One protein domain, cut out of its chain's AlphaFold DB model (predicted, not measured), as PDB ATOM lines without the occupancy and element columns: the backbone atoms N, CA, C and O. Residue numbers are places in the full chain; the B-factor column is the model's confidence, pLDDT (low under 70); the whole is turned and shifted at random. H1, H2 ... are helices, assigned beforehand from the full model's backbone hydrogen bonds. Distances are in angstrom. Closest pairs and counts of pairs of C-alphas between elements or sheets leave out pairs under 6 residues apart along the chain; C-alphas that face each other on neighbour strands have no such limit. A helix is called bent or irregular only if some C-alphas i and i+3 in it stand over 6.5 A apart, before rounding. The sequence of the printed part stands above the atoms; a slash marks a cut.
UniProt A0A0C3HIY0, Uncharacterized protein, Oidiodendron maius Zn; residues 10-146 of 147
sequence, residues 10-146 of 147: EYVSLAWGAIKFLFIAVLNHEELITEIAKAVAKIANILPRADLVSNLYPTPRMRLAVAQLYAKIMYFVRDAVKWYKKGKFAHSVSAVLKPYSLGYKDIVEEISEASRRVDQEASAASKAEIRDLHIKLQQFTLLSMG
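What this domain is: This is residues 10 to 146 of the 147 residues of an uncharacterized protein of Oidiodendron maius Zn (UniProt A0A0C3HIY0). H4 makes a rod's long axis; H3 folds back beside it, H2 and H1 pack alongside, and residues 127 to 146 stick out. H1, H2a, H3 and H4 form an up-and-down bundle, each against the one before. The printed part, 137 residues with four named helices, is all helix and only just loose, close to extended: radius of gyration of the C-alphas 21.1 A, spans 84 by 27 by 21 A.

How they stand to each other: Start at H4, residues 93 to 144, and H3, residues 60 to 87, a hairpin whose closest C-alphas, Leu 69 and Ala 114, are 4.9 A apart. H2, residues 32 to 56, one helix by hydrogen bonds, is bent, C-alphas 45 and 48 being 6.6 A apart; arms H2a, to 45, and H2b, from 48, touch H4. H1, residues 10 to 25, touches H2a and H3. Every O i to N i+4 pair is within hydrogen-bond range except in H4, 42 of 48.

Where its parts are: Find H4 running 75.6 A from C-alpha 93 at (165.799, -179.028, 290.948) to C-alpha 144 at (128.177, -114.935, 304.869).

The domain as a whole: The printed part has no cut; pLDDT is under 70 in residues 10 to 37, 84 to 105 and 146.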
ATOM      1  N   GLU A  10     134.444-159.901 287.525       59.09
ATOM      2  CA  GLU A  10     135.107-161.038 286.899       59.09
ATOM      3  C   GLU A  10     136.641-160.980 287.010       59.09
ATOM      4  O   GLU A  10     137.243-161.971 287.417       59.09
ATOM      5  N   TYR A  11     137.293-159.834 286.769       57.28
ATOM      6  CA  TYR A  11     138.762-159.738 286.866       57.28
ATOM      7  C   TYR A  11     139.260-159.814 288.313       57.28
ATOM      8  O   TYR A  11     140.279-160.451 288.588       57.28
ATOM      9  N   VAL A  12     138.513-159.211 289.242       62.69
ATOM     10  CA  VAL A  12     138.781-159.281 290.686       62.69
ATOM     11  C   VAL A  12     138.603-160.718 291.181       62.69
ATOM     12  O   VAL A  12     139.464-161.257 291.878       62.69
ATOM     13  N   SER A  13     137.528-161.382 290.749       68.50
ATOM     14  CA  SER A  13     137.243-162.778 291.089       68.50
ATOM     15  C   SER A  13     138.265-163.748 290.492       68.50
ATOM     16  O   SER A  13     138.659-164.704 291.161       68.50
ATOM     17  N   LEU A  14     138.765-163.471 289.283       68.31
ATOM     18  CA  LEU A  14     139.811-164.250 288.630       68.31
ATOM     19  C   LEU A  14     141.141-164.098 289.367       68.31
ATOM     20  O   LEU A  14     141.800-165.099 289.635       68.31
ATOM     21  N   ALA A  15     141.518-162.871 289.745       64.56
ATOM     22  CA  ALA A  15     142.726-162.624 290.531       64.56
ATOM     23  C   ALA A  15     142.656-163.352 291.881       64.56
ATOM     24  O   ALA A  15     143.598-164.036 292.280       64.56
ATOM     25  N   TRP A  16     141.504-163.272 292.548       67.56
ATOM     26  CA  TRP A  16     141.261-163.949 293.818       67.56
ATOM     27  C   TRP A  16     141.263-165.479 293.690       67.56
ATOM     28  O   TRP A  16     141.859-166.175 294.514       67.56
ATOM     29  N   GLY A  17     140.657-166.020 292.631       68.62
ATOM     30  CA  GLY A  17     140.679-167.449 292.318       68.62
ATOM     31  C   GLY A  17     142.089-167.959 292.016       68.62
ATOM     32  O   GLY A  17     142.487-169.011 292.516       68.62
ATOM     33  N   ALA A  18     142.876-167.181 291.274       67.88
ATOM     34  CA  ALA A  18     144.266-167.479 290.945       67.88
ATOM     35  C   ALA A  18     145.164-167.508 292.201       67.88
ATOM     36  O   ALA A  18     145.998-168.401 292.349       67.88
ATOM     37  N   ILE A  19     144.937-166.593 293.148       66.38
ATOM     38  CA  ILE A  19     145.613-166.565 294.455       66.38
ATOM     39  C   ILE A  19     145.248-167.782 295.305       66.38
ATOM     40  O   ILE A  19     146.140-168.443 295.838       66.38
ATOM     41  N   LYS A  20     143.956-168.124 295.405       64.31
ATOM     42  CA  LYS A  20     143.507-169.330 296.123       64.31
ATOM     43  C   LYS A  20     144.118-170.598 295.536       64.31
ATOM     44  O   LYS A  20     144.589-171.451 296.281       64.31
ATOM     45  N   PHE A  21     144.145-170.706 294.209       65.94
ATOM     46  CA  PHE A  21     144.782-171.824 293.521       65.94
ATOM     47  C   PHE A  21     146.272-171.920 293.865       65.94
ATOM     48  O   PHE A  21     146.773-173.004 294.158       65.94
ATOM     49  N   LEU A  22     146.971-170.784 293.887       64.94
ATOM     50  CA  LEU A  22     148.387-170.743 294.220       64.94
ATOM     51  C   LEU A  22     148.646-171.134 295.684       64.94
ATOM     52  O   LEU A  22     149.564-171.908 295.936       64.94
ATOM     53  N   PHE A  23     147.802-170.704 296.631       63.50
ATOM     54  CA  PHE A  23     147.865-171.158 298.027       63.50
ATOM     55  C   PHE A  23     147.694-172.679 298.168       63.50
ATOM     56  O   PHE A  23     148.418-173.301 298.940       63.50
ATOM     57  N   ILE A  24     146.781-173.289 297.404       58.53
ATOM     58  CA  ILE A  24     146.576-174.749 297.409       58.53
ATOM     59  C   ILE A  24     147.787-175.473 296.798       58.53
ATOM     60  O   ILE A  24     148.223-176.500 297.316       58.53
ATOM     61  N   ALA A  25     148.367-174.934 295.721       53.34
ATOM     62  CA  ALA A  25     149.527-175.519 295.043       53.34
ATOM     63  C   ALA A  25     150.822-175.470 295.879       53.34
ATOM     64  O   ALA A  25     151.721-176.284 295.671       53.34
ATOM     65  N   VAL A  26     150.907-174.531 296.823       53.84
ATOM     66  CA  VAL A  26     152.047-174.278 297.718       53.84
ATOM     67  C   VAL A  26     152.176-175.335 298.838       53.84
ATOM     68  O   VAL A  26     153.222-175.434 299.458       53.84
ATOM     69  N   LEU A  27     151.202-176.219 299.079       52.78
ATOM     70  CA  LEU A  27     151.264-177.207 300.180       52.78
ATOM     71  C   LEU A  27     152.189-178.435 299.951       52.78
ATOM     72  O   LEU A  27     151.961-179.485 300.543       52.78
ATOM     73  N   ASN A  28     153.241-178.352 299.125       51.22
ATOM     74  CA  ASN A  28     154.177-179.477 298.934       51.22
ATOM     75  C   ASN A  28     155.626-179.039 298.585       51.22
ATOM     76  O   ASN A  28     155.916-178.785 297.416       51.22
ATOM     77  N   HIS A  29     156.521-179.053 299.594       49.06
ATOM     78  CA  HIS A  29     158.006-178.892 299.599       49.06
ATOM     79  C   HIS A  29     158.638-177.494 299.844       49.06
ATOM     80  O   HIS A  29     158.028-176.468 299.605       49.06
ATOM     81  N   GLU A  30     159.877-177.462 300.369       53.53
ATOM     82  CA  GLU A  30     160.226-176.670 301.575       53.53
ATOM     83  C   GLU A  30     160.808-175.239 301.435       53.53
ATOM     84  O   GLU A  30     160.629-174.458 302.366       53.53
ATOM     85  N   GLU A  31     161.445-174.805 300.337       53.72
ATOM     86  CA  GLU A  31     162.143-173.487 300.350       53.72
ATOM     87  C   GLU A  31     161.605-172.450 299.352       53.72
ATOM     88  O   GLU A  31     161.216-171.348 299.741       53.72
ATOM     89  N   LEU A  32     161.500-172.792 298.061       56.47
ATOM     90  CA  LEU A  32     161.042-171.834 297.039       56.47
ATOM     91  C   LEU A  32     159.537-171.530 297.160       56.47
ATOM     92  O   LEU A  32     159.069-170.437 296.848       56.47
ATOM     93  N   ILE A  33     158.791-172.480 297.714       62.41
ATOM     94  CA  ILE A  33     157.383-172.340 298.075       62.41
ATOM     95  C   ILE A  33     157.186-171.366 299.235       62.41
ATOM     96  O   ILE A  33     156.198-170.641 299.234       62.41
ATOM     97  N   THR A  34     158.117-171.288 300.186       64.62
ATOM     98  CA  THR A  34     158.021-170.349 301.311       64.62
ATOM     99  C   THR A  34     158.097-168.903 300.818       64.62
ATOM    100  O   THR A  34     157.320-168.054 301.254       64.62
ATOM    101  N   GLU A  35     158.972-168.618 299.852       67.81
ATOM    102  CA  GLU A  35     159.032-167.295 299.227       67.81
ATOM    103  C   GLU A  35     157.784-167.005 298.384       67.81
ATOM    104  O   GLU A  35     157.233-165.907 298.513       67.81
ATOM    105  N   ILE A  36     157.276-167.987 297.617       68.19
ATOM    106  CA  ILE A  36     155.979-167.911 296.905       68.19
ATOM    107  C   ILE A  36     154.846-167.580 297.878       68.19
ATOM    108  O   ILE A  36     154.158-166.578 297.699       68.19
ATOM    109  N   ALA A  37     154.696-168.348 298.954       69.12
ATOM    110  CA  ALA A  37     153.684-168.144 299.982       69.12
ATOM    111  C   ALA A  37     153.757-166.737 300.590       69.12
ATOM    112  O   ALA A  37     152.727-166.078 300.738       69.12
ATOM    113  N   LYS A  38     154.966-166.238 300.884       73.50
ATOM    114  CA  LYS A  38     155.167-164.877 301.402       73.50
ATOM    115  C   LYS A  38     154.696-163.805 300.424       73.50
ATOM    116  O   LYS A  38     154.050-162.853 300.861       73.50
ATOM    117  N   ALA A  39     154.986-163.911 299.124       72.50
ATOM    118  CA  ALA A  39     154.478-162.902 298.192       72.50
ATOM    119  C   ALA A  39     152.983-163.035 297.953       72.50
ATOM    120  O   ALA A  39     152.309-162.017 297.865       72.50
ATOM    121  N   VAL A  40     152.443-164.254 297.914       72.62
ATOM    122  CA  VAL A  40     150.995-164.453 297.813       72.62
ATOM    123  C   VAL A  40     150.286-163.831 299.015       72.62
ATOM    124  O   VAL A  40     149.303-163.119 298.833       72.62
ATOM    125  N   ALA A  41     150.819-164.000 300.227       75.38
ATOM    126  CA  ALA A  41     150.304-163.336 301.422       75.38
ATOM    127  C   ALA A  41     150.394-161.803 301.321       75.38
ATOM    128  O   ALA A  41     149.435-161.105 301.652       75.38
ATOM    129  N   LYS A  42     151.504-161.256 300.805       76.94
ATOM    130  CA  LYS A  42     151.629-159.809 300.549       76.94
ATOM    131  C   LYS A  42     150.594-159.316 299.536       76.94
ATOM    132  O   LYS A  42     149.942-158.309 299.786       76.94
ATOM    133  N   ILE A  43     150.404-160.038 298.434       77.88
ATOM    134  CA  ILE A  43     149.411-159.723 297.400       77.88
ATOM    135  C   ILE A  43     147.994-159.761 297.984       77.88
ATOM    136  O   ILE A  43     147.205-158.852 297.737       77.88
ATOM    137  N   ALA A  44     147.683-160.775 298.796       74.44
ATOM    138  CA  ALA A  44     146.380-160.914 299.438       74.44
ATOM    139  C   ALA A  44     146.034-159.712 300.333       74.44
ATOM    140  O   ALA A  44     144.874-159.321 300.390       74.44
ATOM    141  N   ASN A  45     147.029-159.082 300.964       78.81
ATOM    142  CA  ASN A  45     146.828-157.871 301.765       78.81
ATOM    143  C   ASN A  45     146.657-156.596 300.919       78.81
ATOM    144  O   ASN A  45     146.044-155.631 301.373       78.81
ATOM    145  N   ILE A  46     147.192-156.571 299.697       81.19
ATOM    146  CA  ILE A  46     147.134-155.411 298.795       81.19
ATOM    147  C   ILE A  46     145.753-155.294 298.132       81.19
ATOM    148  O   ILE A  46     145.229-154.190 297.972       81.19
ATOM    149  N   LEU A  47     145.151-156.421 297.744       78.50
ATOM    150  CA  LEU A  47     143.947-156.438 296.909       78.50
ATOM    151  C   LEU A  47     142.704-155.783 297.539       78.50
ATOM    152  O   LEU A  47     142.103-154.945 296.866       78.50
ATOM    153  N   PRO A  48     142.321-156.075 298.800       81.19
ATOM    154  CA  PRO A  48     141.160-155.434 299.420       81.19
ATOM    155  C   PRO A  48     141.319-153.915 299.507       81.19
ATOM    156  O   PRO A  48     140.367-153.162 299.319       81.19
ATOM    157  N   ARG A  49     142.551-153.456 299.753       83.56
ATOM    158  CA  ARG A  49     142.871-152.031 299.809       83.56
ATOM    159  C   ARG A  49     142.743-151.378 298.437       83.56
ATOM    160  O   ARG A  49     142.161-150.302 298.356       83.56
ATOM    161  N   ALA A  50     143.268-152.014 297.389       83.56
ATOM    162  CA  ALA A  50     143.182-151.514 296.018       83.56
ATOM    163  C   ALA A  50     141.727-151.406 295.533       83.56
ATOM    164  O   ALA A  50     141.368-150.417 294.895       83.56
ATOM    165  N   ASP A  51     140.888-152.385 295.876       82.62
ATOM    166  CA  ASP A  51     139.457-152.359 295.569       82.62
ATOM    167  C   ASP A  51     138.745-151.202 296.285       82.62
ATOM    168  O   ASP A  51     138.079-150.380 295.655       82.62
ATOM    169  N   LEU A  52     138.987-151.055 297.592       84.25
ATOM    170  CA  LEU A  52     138.418-149.972 298.391       84.25
ATOM    171  C   LEU A  52     138.760-148.588 297.817       84.25
ATOM    172  O   LEU A  52     137.861-147.784 297.578       84.25
ATOM    173  N   VAL A  53     140.042-148.297 297.566       84.56
ATOM    174  CA  VAL A  53     140.446-146.969 297.069       84.56
ATOM    175  C   VAL A  53     140.000-146.709 295.633       84.56
ATOM    176  O   VAL A  53     139.754-145.557 295.282       84.56
ATOM    177  N   SER A  54     139.844-147.751 294.815       84.56
ATOM    178  CA  SER A  54     139.276-147.609 293.475       84.56
ATOM    179  C   SER A  54     137.799-147.229 293.504       84.56
ATOM    180  O   SER A  54     137.346-146.494 292.626       84.56
ATOM    181  N   ASN A  55     137.061-147.716 294.504       86.31
ATOM    182  CA  ASN A  55     135.658-147.369 294.712       86.31
ATOM    183  C   ASN A  55     135.501-145.962 295.308       86.31
ATOM    184  O   ASN A  55     134.605-145.231 294.893       86.31
ATOM    185  N   LEU A  56     136.384-145.556 296.231       86.38
ATOM    186  CA  LEU A  56     136.375-144.196 296.789       86.38
ATOM    187  C   LEU A  56     136.771-143.138 295.751       86.38
ATOM    188  O   LEU A  56     136.160-142.074 295.692       86.38
ATOM    189  N   TYR A  57     137.787-143.424 294.935       89.19
ATOM    190  CA  TYR A  57     138.387-142.451 294.025       89.19
ATOM    191  C   TYR A  57     138.388-142.964 292.579       89.19
ATOM    192  O   TYR A  57     139.455-143.295 292.051       89.19
ATOM    193  N   PRO A  58     137.231-143.001 291.885       88.56
ATOM    194  CA  PRO A  58     137.084-143.584 290.547       88.56
ATOM    195  C   PRO A  58     137.649-142.682 289.430       88.56
ATOM    196  O   PRO A  58     137.012-142.425 288.403       88.56
ATOM    197  N   THR A  59     138.872-142.186 289.608       89.81
ATOM    198  CA  THR A  59     139.582-141.377 288.618       89.81
ATOM    199  C   THR A  59     140.179-142.268 287.520       89.81
ATOM    200  O   THR A  59     140.521-143.427 287.773       89.81
ATOM    201  N   PRO A  60     140.372-141.758 286.288       89.75
ATOM    202  CA  PRO A  60     141.036-142.521 285.227       89.75
ATOM    203  C   PRO A  60     142.433-143.024 285.622       89.75
ATOM    204  O   PRO A  60     142.819-144.133 285.257       89.75
ATOM    205  N   ARG A  61     143.174-142.226 286.403       88.38
ATOM    206  CA  ARG A  61     144.518-142.567 286.885       88.38
ATOM    207  C   ARG A  61     144.490-143.697 287.910       88.38
ATOM    208  O   ARG A  61     145.279-144.630 287.788       88.38
ATOM    209  N   MET A  62     143.540-143.663 288.849       90.75
ATOM    210  CA  MET A  62     143.322-144.750 289.805       90.75
ATOM    211  C   MET A  62     142.999-146.060 289.082       90.75
ATOM    212  O   MET A  62     143.645-147.074 289.329       90.75
ATOM    213  N   ARG A  63     142.075-146.028 288.109       86.50
ATOM    214  CA  ARG A  63     141.729-147.212 287.305       86.50
ATOM    215  C   ARG A  63     142.941-147.809 286.597       86.50
ATOM    216  O   ARG A  63     143.130-149.022 286.622       86.50
ATOM    217  N   LEU A  64     143.783-146.965 285.997       89.81
ATOM    218  CA  LEU A  64     145.013-147.410 285.343       89.81
ATOM    219  C   LEU A  64     146.000-148.031 286.344       89.81
ATOM    220  O   LEU A  64     146.562-149.088 286.062       89.81
ATOM    221  N   ALA A  65     146.190-147.409 287.510       89.25
ATOM    222  CA  ALA A  65     147.078-147.919 288.553       89.25
ATOM    223  C   ALA A  65     146.612-149.288 289.078       89.25
ATOM    224  O   ALA A  65     147.413-150.221 289.178       89.25
ATOM    225  N   VAL A  66     145.309-149.441 289.331       87.44
ATOM    226  CA  VAL A  66     144.703-150.710 289.755       87.44
ATOM    227  C   VAL A  66     144.803-151.775 288.658       87.44
ATOM    228  O   VAL A  66     145.194-152.908 288.941       87.44
ATOM    229  N   ALA A  67     144.544-151.431 287.395       87.44
ATOM    230  CA  ALA A  67     144.698-152.363 286.275       87.44
ATOM    231  C   ALA A  67     146.149-152.856 286.121       87.44
ATOM    232  O   ALA A  67     146.385-154.049 285.917       87.44
ATOM    233  N   GLN A  68     147.132-151.964 286.271       89.62
ATOM    234  CA  GLN A  68     148.551-152.328 286.243       89.62
ATOM    235  C   GLN A  68     148.926-153.265 287.394       89.62
ATOM    236  O   GLN A  68     149.654-154.234 287.177       89.62
ATOM    237  N   LEU A  69     148.413-153.010 288.599       87.62
ATOM    238  CA  LEU A  69     148.602-153.887 289.752       87.62
ATOM    239  C   LEU A  69     148.052-155.296 289.480       87.62
ATOM    240  O   LEU A  69     148.777-156.277 289.653       87.62
ATOM    241  N   TYR A  70     146.821-155.406 288.973       84.25
ATOM    242  CA  TYR A  70     146.237-156.698 288.599       84.25
ATOM    243  C   TYR A  70     147.042-157.411 287.507       84.25
ATOM    244  O   TYR A  70     147.284-158.612 287.619       84.25
ATOM    245  N   ALA A  71     147.518-156.693 286.488       87.44
ATOM    246  CA  ALA A  71     148.346-157.280 285.436       87.44
ATOM    247  C   ALA A  71     149.643-157.893 285.994       87.44
ATOM    248  O   ALA A  71     149.997-159.017 285.634       87.44
ATOM    249  N   LYS A  72     150.327-157.198 286.914       86.38
ATOM    250  CA  LYS A  72     151.546-157.711 287.565       86.38
ATOM    251  C   LYS A  72     151.269-158.954 288.413       86.38
ATOM    252  O   LYS A  72     152.013-159.929 288.320       86.38
ATOM    253  N   ILE A  73     150.159-158.973 289.153       84.38
ATOM    254  CA  ILE A  73     149.716-160.156 289.909       84.38
ATOM    255  C   ILE A  73     149.428-161.335 288.966       84.38
ATOM    256  O   ILE A  73     149.840-162.461 289.239       84.38
ATOM    257  N   MET A  74     148.774-161.099 287.827       81.56
ATOM    258  CA  MET A  74     148.493-162.158 286.851       81.56
ATOM    259  C   MET A  74     149.766-162.725 286.219       81.56
ATOM    260  O   MET A  74     149.868-163.940 286.042       81.56
ATOM    261  N   TYR A  75     150.755-161.881 285.907       83.62
ATOM    262  CA  TYR A  75     152.056-162.349 285.425       83.62
ATOM    263  C   TYR A  75     152.762-163.225 286.454       83.62
ATOM    264  O   TYR A  75     153.211-164.318 286.107       83.62
ATOM    265  N   PHE A  76     152.752-162.809 287.720       81.25
ATOM    266  CA  PHE A  76     153.280-163.603 288.819       81.25
ATOM    267  C   PHE A  76     152.622-164.983 288.916       81.25
ATOM    268  O   PHE A  76     153.321-165.997 288.927       81.25
ATOM    269  N   VAL A  77     151.284-165.048 288.931       77.00
ATOM    270  CA  VAL A  77     150.585-166.337 289.041       77.00
ATOM    271  C   VAL A  77     150.854-167.211 287.817       77.00
ATOM    272  O   VAL A  77     151.139-168.399 287.961       77.00
ATOM    273  N   ARG A  78     150.823-166.640 286.607       81.06
ATOM    274  CA  ARG A  78     151.151-167.360 285.370       81.06
ATOM    275  C   ARG A  78     152.532-168.003 285.457       81.06
ATOM    276  O   ARG A  78     152.685-169.172 285.099       81.06
ATOM    277  N   ASP A  79     153.526-167.244 285.895       76.56
ATOM    278  CA  ASP A  79     154.902-167.719 285.930       76.56
ATOM    279  C   ASP A  79     155.067-168.773 287.034       76.56
ATOM    280  O   ASP A  79     155.582-169.859 286.757       76.56
ATOM    281  N   ALA A  80     154.481-168.560 288.219       74.12
ATOM    282  CA  ALA A  80     154.434-169.562 289.286       74.12
ATOM    283  C   ALA A  80     153.799-170.893 288.827       74.12
ATOM    284  O   ALA A  80     154.332-171.970 289.106       74.12
ATOM    285  N   VAL A  81     152.710-170.841 288.049       72.88
ATOM    286  CA  VAL A  81     152.070-172.033 287.466       72.88
ATOM    287  C   VAL A  81     152.975-172.727 286.445       72.88
ATOM    288  O   VAL A  81     153.063-173.958 286.442       72.88
ATOM    289  N   LYS A  82     153.660-171.974 285.573       74.19
ATOM    290  CA  LYS A  82     154.626-172.545 284.615       74.19
ATOM    291  C   LYS A  82     155.758-173.270 285.337       74.19
ATOM    292  O   LYS A  82     156.121-174.377 284.939       74.19
ATOM    293  N   TRP A  83     156.285-172.668 286.398       70.75
ATOM    294  CA  TRP A  83     157.328-173.270 287.220       70.75
ATOM    295  C   TRP A  83     156.852-174.566 287.887       70.75
ATOM    296  O   TRP A  83     157.503-175.601 287.730       70.75
ATOM    297  N   TYR A  84     155.671-174.555 288.515       66.25
ATOM    298  CA  TYR A  84     155.089-175.744 289.149       66.25
ATOM    299  C   TYR A  84     154.925-176.908 288.158       66.25
ATOM    300  O   TYR A  84     155.272-178.052 288.456       66.25
ATOM    301  N   LYS A  85     154.456-176.621 286.935       67.12
ATOM    302  CA  LYS A  85     154.311-177.632 285.873       67.12
ATOM    303  C   LYS A  85     155.654-178.214 285.417       67.12
ATOM    304  O   LYS A  85     155.718-179.400 285.110       67.12
ATOM    305  N   LYS A  86     156.721-177.409 285.393       64.00
ATOM    306  CA  LYS A  86     158.071-177.838 284.984       64.00
ATOM    307  C   LYS A  86     158.747-178.727 286.040       64.00
ATOM    308  O   LYS A  86     159.468-179.652 285.679       64.00
ATOM    309  N   GLY A  87     158.469-178.493 287.327       55.25
ATOM    310  CA  GLY A  87     159.032-179.252 288.454       55.25
ATOM    311  C   GLY A  87     158.622-180.729 288.514       55.25
ATOM    312  O   GLY A  87     159.422-181.554 288.939       55.25
ATOM    313  N   LYS A  88     157.435-181.104 288.008       51.31
ATOM    314  CA  LYS A  88     156.998-182.516 287.953       51.31
ATOM    315  C   LYS A  88     157.778-183.378 286.944       51.31
ATOM    316  O   LYS A  88     157.710-184.597 287.030       51.31
ATOM    317  N   PHE A  89     158.515-182.761 286.015       52.00
ATOM    318  CA  PHE A  89     159.285-183.448 284.966       52.00
ATOM    319  C   PHE A  89     160.808-183.262 285.075       52.00
ATOM    320  O   PHE A  89     161.550-183.871 284.309       52.00
ATOM    321  N   ALA A  90     161.305-182.435 286.000       50.25
ATOM    322  CA  ALA A  90     162.716-182.061 286.053       50.25
ATOM    323  C   ALA A  90     163.402-182.636 287.299       50.25
ATOM    324  O   ALA A  90     163.386-182.040 288.373       50.25
ATOM    325  N   HIS A  91     164.068-183.778 287.136       42.78
ATOM    326  CA  HIS A  91     164.860-184.479 288.159       42.78
ATOM    327  C   HIS A  91     166.174-183.751 288.556       42.78
ATOM    328  O   HIS A  91     167.157-184.365 288.955       42.78
ATOM    329  N   SER A  92     166.246-182.423 288.427       46.62
ATOM    330  CA  SER A  92     167.448-181.622 288.723       46.62
ATOM    331  C   SER A  92     167.042-180.230 289.196       46.62
ATOM    332  O   SER A  92     167.127-179.233 288.481       46.62
ATOM    333  N   VAL A  93     166.511-180.190 290.414       52.19
ATOM    334  CA  VAL A  93     165.799-179.028 290.948       52.19
ATOM    335  C   VAL A  93     166.771-177.872 291.266       52.19
ATOM    336  O   VAL A  93     166.446-176.717 291.027       52.19
ATOM    337  N   SER A  94     168.021-178.128 291.666       51.62
ATOM    338  CA  SER A  94     168.944-177.076 292.146       51.62
ATOM    339  C   SER A  94     169.364-176.025 291.099       51.62
ATOM    340  O   SER A  94     169.463-174.841 291.426       51.62
ATOM    341  N   ALA A  95     169.570-176.407 289.835       50.38
ATOM    342  CA  ALA A  95     170.004-175.481 288.780       50.38
ATOM    343  C   ALA A  95     168.851-174.649 288.189       50.38
ATOM    344  O   ALA A  95     169.065-173.533 287.721       50.38
ATOM    345  N   VAL A  96     167.618-175.167 288.241       52.50
ATOM    346  CA  VAL A  96     166.417-174.485 287.727       52.50
ATOM    347  C   VAL A  96     165.853-173.489 288.747       52.50
ATOM    348  O   VAL A  96     165.274-172.477 288.356       52.50
ATOM    349  N   LEU A  97     166.052-173.729 290.050       54.03
ATOM    350  CA  LEU A  97     165.582-172.841 291.124       54.03
ATOM    351  C   LEU A  97     166.375-171.527 291.212       54.03
ATOM    352  O   LEU A  97     165.795-170.495 291.536       54.03
ATOM    353  N   LYS A  98     167.683-171.540 290.918       52.91
ATOM    354  CA  LYS A  98     168.582-170.382 291.106       52.91
ATOM    355  C   LYS A  98     168.246-169.173 290.209       52.91
ATOM    356  O   LYS A  98     168.154-168.072 290.733       52.91
ATOM    357  N   PRO A  99     168.014-169.332 288.892       54.47
ATOM    358  CA  PRO A  99     167.576-168.226 288.033       54.47
ATOM    359  C   PRO A  99     166.155-167.764 288.372       54.47
ATOM    360  O   PRO A  99     165.817-166.592 288.229       54.47
ATOM    361  N   TYR A 100     165.322-168.698 288.836       54.38
ATOM    362  CA  TYR A 100     163.931-168.431 289.160       54.38
ATOM    363  C   TYR A 100     163.786-167.623 290.454       54.38
ATOM    364  O   TYR A 100     162.964-166.719 290.508       54.38
ATOM    365  N   SER A 101     164.614-167.881 291.471       58.41
ATOM    366  CA  SER A 101     164.630-167.097 292.713       58.41
ATOM    367  C   SER A 101     165.107-165.653 292.511       58.41
ATOM    368  O   SER A 101     164.657-164.769 293.237       58.41
ATOM    369  N   LEU A 102     165.967-165.405 291.514       57.75
ATOM    370  CA  LEU A 102     166.366-164.061 291.082       57.75
ATOM    371  C   LEU A 102     165.191-163.314 290.433       57.75
ATOM    372  O   LEU A 102     164.761-162.304 290.977       57.75
ATOM    373  N   GLY A 103     164.586-163.858 289.370       63.09
ATOM    374  CA  GLY A 103     163.442-163.205 288.706       63.09
ATOM    375  C   GLY A 103     162.182-163.108 289.579       63.09
ATOM    376  O   GLY A 103     161.330-162.247 289.377       63.09
ATOM    377  N   TYR A 104     162.059-163.972 290.586       66.00
ATOM    378  CA  TYR A 104     160.975-163.929 291.559       66.00
ATOM    379  C   TYR A 104     160.999-162.655 292.411       66.00
ATOM    380  O   TYR A 104     159.953-162.041 292.623       66.00
ATOM    381  N   LYS A 105     162.181-162.248 292.891       67.94
ATOM    382  CA  LYS A 105     162.326-161.015 293.677       67.94
ATOM    383  C   LYS A 105     161.923-159.797 292.854       67.94
ATOM    384  O   LYS A 105     161.146-158.986 293.350       67.94
ATOM    385  N   ASP A 106     162.346-159.759 291.593       78.25
ATOM    386  CA  ASP A 106     162.024-158.675 290.663       78.25
ATOM    387  C   ASP A 106     160.503-158.539 290.473       78.25
ATOM    388  O   ASP A 106     159.949-157.452 290.605       78.25
ATOM    389  N   ILE A 107     159.780-159.648 290.265       75.75
ATOM    390  CA  ILE A 107     158.316-159.612 290.086       75.75
ATOM    391  C   ILE A 107     157.592-159.138 291.359       75.75
ATOM    392  O   ILE A 107     156.609-158.396 291.287       75.75
ATOM    393  N   VAL A 108     158.048-159.556 292.542       77.00
ATOM    394  CA  VAL A 108     157.458-159.116 293.820       77.00
ATOM    395  C   VAL A 108     157.702-157.625 294.056       77.00
ATOM    396  O   VAL A 108     156.834-156.930 294.599       77.00
ATOM    397  N   GLU A 109     158.859-157.123 293.638       84.19
ATOM    398  CA  GLU A 109     159.184-155.702 293.669       84.19
ATOM    399  C   GLU A 109     158.294-154.913 292.703       84.19
ATOM    400  O   GLU A 109     157.638-153.965 293.130       84.19
ATOM    401  N   GLU A 110     158.110-155.384 291.467       86.75
ATOM    402  CA  GLU A 110     157.192-154.769 290.499       86.75
ATOM    403  C   GLU A 110     155.737-154.695 291.006       86.75
ATOM    404  O   GLU A 110     155.032-153.709 290.766       86.75
ATOM    405  N   ILE A 111     155.263-155.728 291.714       85.94
ATOM    406  CA  ILE A 111     153.937-155.726 292.355       85.94
ATOM    407  C   ILE A 111     153.887-154.690 293.481       85.94
ATOM    408  O   ILE A 111     152.901-153.962 293.618       85.94
ATOM    409  N   SER A 112     154.952-154.603 294.277       86.19
ATOM    410  CA  SER A 112     155.060-153.638 295.372       86.19
ATOM    411  C   SER A 112     155.069-152.200 294.846       86.19
ATOM    412  O   SER A 112     154.378-151.340 295.391       86.19
ATOM    413  N   GLU A 113     155.781-151.933 293.751       90.69
ATOM    414  CA  GLU A 113     155.757-150.646 293.055       90.69
ATOM    415  C   GLU A 113     154.368-150.315 292.506       90.69
ATOM    416  O   GLU A 113     153.877-149.200 292.690       90.69
ATOM    417  N   ALA A 114     153.699-151.283 291.871       89.31
ATOM    418  CA  ALA A 114     152.341-151.089 291.376       89.31
ATOM    419  C   ALA A 114     151.357-150.782 292.518       89.31
ATOM    420  O   ALA A 114     150.526-149.884 292.383       89.31
ATOM    421  N   SER A 115     151.498-151.450 293.665       88.19
ATOM    422  CA  SER A 115     150.717-151.152 294.868       88.19
ATOM    423  C   SER A 115     151.000-149.747 295.403       88.19
ATOM    424  O   SER A 115     150.071-149.038 295.777       88.19
ATOM    425  N   ARG A 116     152.265-149.310 295.417       91.31
ATOM    426  CA  ARG A 116     152.621-147.946 295.839       91.31
ATOM    427  C   ARG A 116     152.024-146.885 294.921       91.31
ATOM    428  O   ARG A 116     151.622-145.836 295.411       91.31
ATOM    429  N   ARG A 117     151.927-147.145 293.613       92.06
ATOM    430  CA  ARG A 117     151.255-146.228 292.677       92.06
ATOM    431  C   ARG A 117     149.776-146.049 293.023       92.06
ATOM    432  O   ARG A 117     149.302-144.921 293.038       92.06
ATOM    433  N   VAL A 118     149.071-147.128 293.366       91.25
ATOM    434  CA  VAL A 118     147.675-147.056 293.841       91.25
ATOM    435  C   VAL A 118     147.566-146.170 295.089       91.25
ATOM    436  O   VAL A 118     146.718-145.280 295.149       91.25
ATOM    437  N   ASP A 119     148.478-146.335 296.048       91.06
ATOM    438  CA  ASP A 119     148.511-145.520 297.269       91.06
ATOM    439  C   ASP A 119     148.784-144.034 296.992       91.06
ATOM    440  O   ASP A 119     148.195-143.154 297.622       91.06
ATOM    441  N   GLN A 120     149.674-143.744 296.041       93.31
ATOM    442  CA  GLN A 120     149.994-142.380 295.623       93.31
ATOM    443  C   GLN A 120     148.797-141.699 294.958       93.31
ATOM    444  O   GLN A 120     148.507-140.547 295.279       93.31
ATOM    445  N   GLU A 121     148.077-142.404 294.083       92.88
ATOM    446  CA  GLU A 121     146.864-141.876 293.451       92.88
ATOM    447  C   GLU A 121     145.754-141.632 294.485       92.88
ATOM    448  O   GLU A 121     145.106-140.586 294.448       92.88
ATOM    449  N   ALA A 122     145.585-142.524 295.468       90.62
ATOM    450  CA  ALA A 122     144.633-142.321 296.563       90.62
ATOM    451  C   ALA A 122     144.998-141.090 297.412       90.62
ATOM    452  O   ALA A 122     144.143-140.263 297.728       90.62
ATOM    453  N   SER A 123     146.285-140.925 297.740       93.81
ATOM    454  CA  SER A 123     146.770-139.748 298.468       93.81
ATOM    455  C   SER A 123     146.563-138.456 297.675       93.81
ATOM    456  O   SER A 123     146.180-137.436 298.250       93.81
ATOM    457  N   ALA A 124     146.800-138.482 296.362       93.19
ATOM    458  CA  ALA A 124     146.589-137.330 295.494       93.19
ATOM    459  C   ALA A 124     145.103-136.941 295.422       93.19
ATOM    460  O   ALA A 124     144.784-135.758 295.538       93.19
ATOM    461  N   ALA A 125     144.207-137.925 295.299       91.12
ATOM    462  CA  ALA A 125     142.764-137.706 295.293       91.12
ATOM    463  C   ALA A 125     142.268-137.106 296.619       91.12
ATOM    464  O   ALA A 125     141.606-136.073 296.613       91.12
ATOM    465  N   SER A 126     142.687-137.670 297.757       92.31
ATOM    466  CA  SER A 126     142.346-137.135 299.083       92.31
ATOM    467  C   SER A 126     142.816-135.684 299.267       92.31
ATOM    468  O   SER A 126     142.071-134.831 299.749       92.31
ATOM    469  N   LYS A 127     144.036-135.356 298.819       94.12
ATOM    470  CA  LYS A 127     144.546-133.974 298.848       94.12
ATOM    471  C   LYS A 127     143.728-133.029 297.964       94.12
ATOM    472  O   LYS A 127     143.551-131.870 298.336       94.12
ATOM    473  N   ALA A 128     143.241-133.500 296.815       92.56
ATOM    474  CA  ALA A 128     142.373-132.713 295.944       92.56
ATOM    475  C   ALA A 128     141.020-132.418 296.614       92.56
ATOM    476  O   ALA A 128     140.600-131.264 296.627       92.56
ATOM    477  N   GLU A 129     140.399-133.403 297.267       91.94
ATOM    478  CA  GLU A 129     139.149-133.195 298.017       91.94
ATOM    479  C   GLU A 129     139.313-132.187 299.158       91.94
ATOM    480  O   GLU A 129     138.484-131.293 299.317       91.94
ATOM    481  N   ILE A 130     140.406-132.273 299.929       94.38
ATOM    482  CA  ILE A 130     140.704-131.309 301.000       94.38
ATOM    483  C   ILE A 130     140.827-129.888 300.434       94.38
ATOM    484  O   ILE A 130     140.307-128.936 301.021       94.38
ATOM    485  N   ARG A 131     141.487-129.732 299.280       94.81
ATOM    486  CA  ARG A 131     141.597-128.440 298.596       94.81
ATOM    487  C   ARG A 131     140.226-127.915 298.168       94.81
ATOM    488  O   ARG A 131     139.937-126.744 298.402       94.81
ATOM    489  N   ASP A 132     139.386-128.760 297.581       94.44
ATOM    490  CA  ASP A 132     138.047-128.373 297.131       94.44
ATOM    491  C   ASP A 132     137.144-127.974 298.304       94.44
ATOM    492  O   ASP A 132     136.405-126.990 298.215       94.44
ATOM    493  N   LEU A 133     137.232-128.689 299.429       92.81
ATOM    494  CA  LEU A 133     136.551-128.319 300.670       92.81
ATOM    495  C   LEU A 133     137.013-126.950 301.177       92.81
ATOM    496  O   LEU A 133     136.177-126.125 301.543       92.81
ATOM    497  N   HIS A 134     138.321-126.680 301.158       94.75
ATOM    498  CA  HIS A 134     138.865-125.388 301.576       94.75
ATOM    499  C   HIS A 134     138.342-124.233 300.711       94.75
ATOM    500  O   HIS A 134     137.919-123.209 301.246       94.75
ATOM    501  N   ILE A 135     138.299-124.416 299.387       94.94
ATOM    502  CA  ILE A 135     137.760-123.419 298.449       94.94
ATOM    503  C   ILE A 135     136.272-123.169 298.722       94.94
ATOM    504  O   ILE A 135     135.849-122.016 298.807       94.94
ATOM    505  N   LYS A 136     135.476-124.231 298.901       93.38
ATOM    506  CA  LYS A 136     134.043-124.108 299.212       93.38
ATOM    507  C   LYS A 136     133.819-123.361 300.526       93.38
ATOM    508  O   LYS A 136     132.985-122.464 300.569       93.38
ATOM    509  N   LEU A 137     134.574-123.683 301.576       93.31
ATOM    510  CA  LEU A 137     134.482-122.991 302.866       93.31
ATOM    511  C   LEU A 137     134.795-121.498 302.735       93.31
ATOM    512  O   LEU A 137     134.029-120.685 303.238       93.31
ATOM    513  N   GLN A 138     135.856-121.127 302.011       91.50
ATOM    514  CA  GLN A 138     136.176-119.719 301.754       91.50
ATOM    515  C   GLN A 138     135.037-118.994 301.026       91.50
ATOM    516  O   GLN A 138     134.675-117.885 301.410       91.50
ATOM    517  N   GLN A 139     134.439-119.626 300.010       90.94
ATOM    518  CA  GLN A 139     133.287-119.067 299.297       90.94
ATOM    519  C   GLN A 139     132.085-118.870 300.227       90.94
ATOM    520  O   GLN A 139     131.483-117.799 300.219       90.94
ATOM    521  N   PHE A 140     131.767-119.864 301.064       90.94
ATOM    522  CA  PHE A 140     130.701-119.748 302.062       90.94
ATOM    523  C   PHE A 140     130.963-118.613 303.056       90.94
ATOM    524  O   PHE A 140     130.058-117.826 303.320       90.94
ATOM    525  N   THR A 141     132.189-118.482 303.571       90.12
ATOM    526  CA  THR A 141     132.548-117.396 304.493       90.12
ATOM    527  C   THR A 141     132.402-116.026 303.830       90.12
ATOM    528  O   THR A 141     131.779-115.139 304.408       90.12
ATOM    529  N   LEU A 142     132.898-115.862 302.599       87.19
ATOM    530  CA  LEU A 142     132.766-114.611 301.843       87.19
ATOM    531  C   LEU A 142     131.297-114.244 301.588       87.19
ATOM    532  O   LEU A 142     130.929-113.083 301.740       87.19
ATOM    533  N   LEU A 143     130.451-115.226 301.261       85.12
ATOM    534  CA  LEU A 143     129.008-115.020 301.100       85.12
ATOM    535  C   LEU A 143     128.331-114.633 302.422       85.12
ATOM    536  O   LEU A 143     127.460-113.772 302.425       85.12
ATOM    537  N   SER A 144     128.746-115.227 303.545       82.44
ATOM    538  CA  SER A 144     128.177-114.935 304.869       82.44
ATOM    539  C   SER A 144     128.600-113.586 305.464       82.44
ATOM    540  O   SER A 144     127.955-113.112 306.389       82.44
ATOM    541  N   MET A 145     129.680-112.979 304.961       79.88
ATOM    542  CA  MET A 145     130.155-111.653 305.391       79.88
ATOM    543  C   MET A 145     129.689-110.521 304.456       79.88
ATOM    544  O   MET A 145     129.968-109.357 304.732       79.88
ATOM    545  N   GLY A 146     129.028-110.854 303.340       65.94
ATOM    546  CA  GLY A 146     128.609-109.921 302.286       65.94
ATOM    547  C   GLY A 146     127.112-109.586 302.241       65.94
ATOM    548  O   GLY A 146     126.685-108.969 301.265       65.94
TER     549      GLY A 146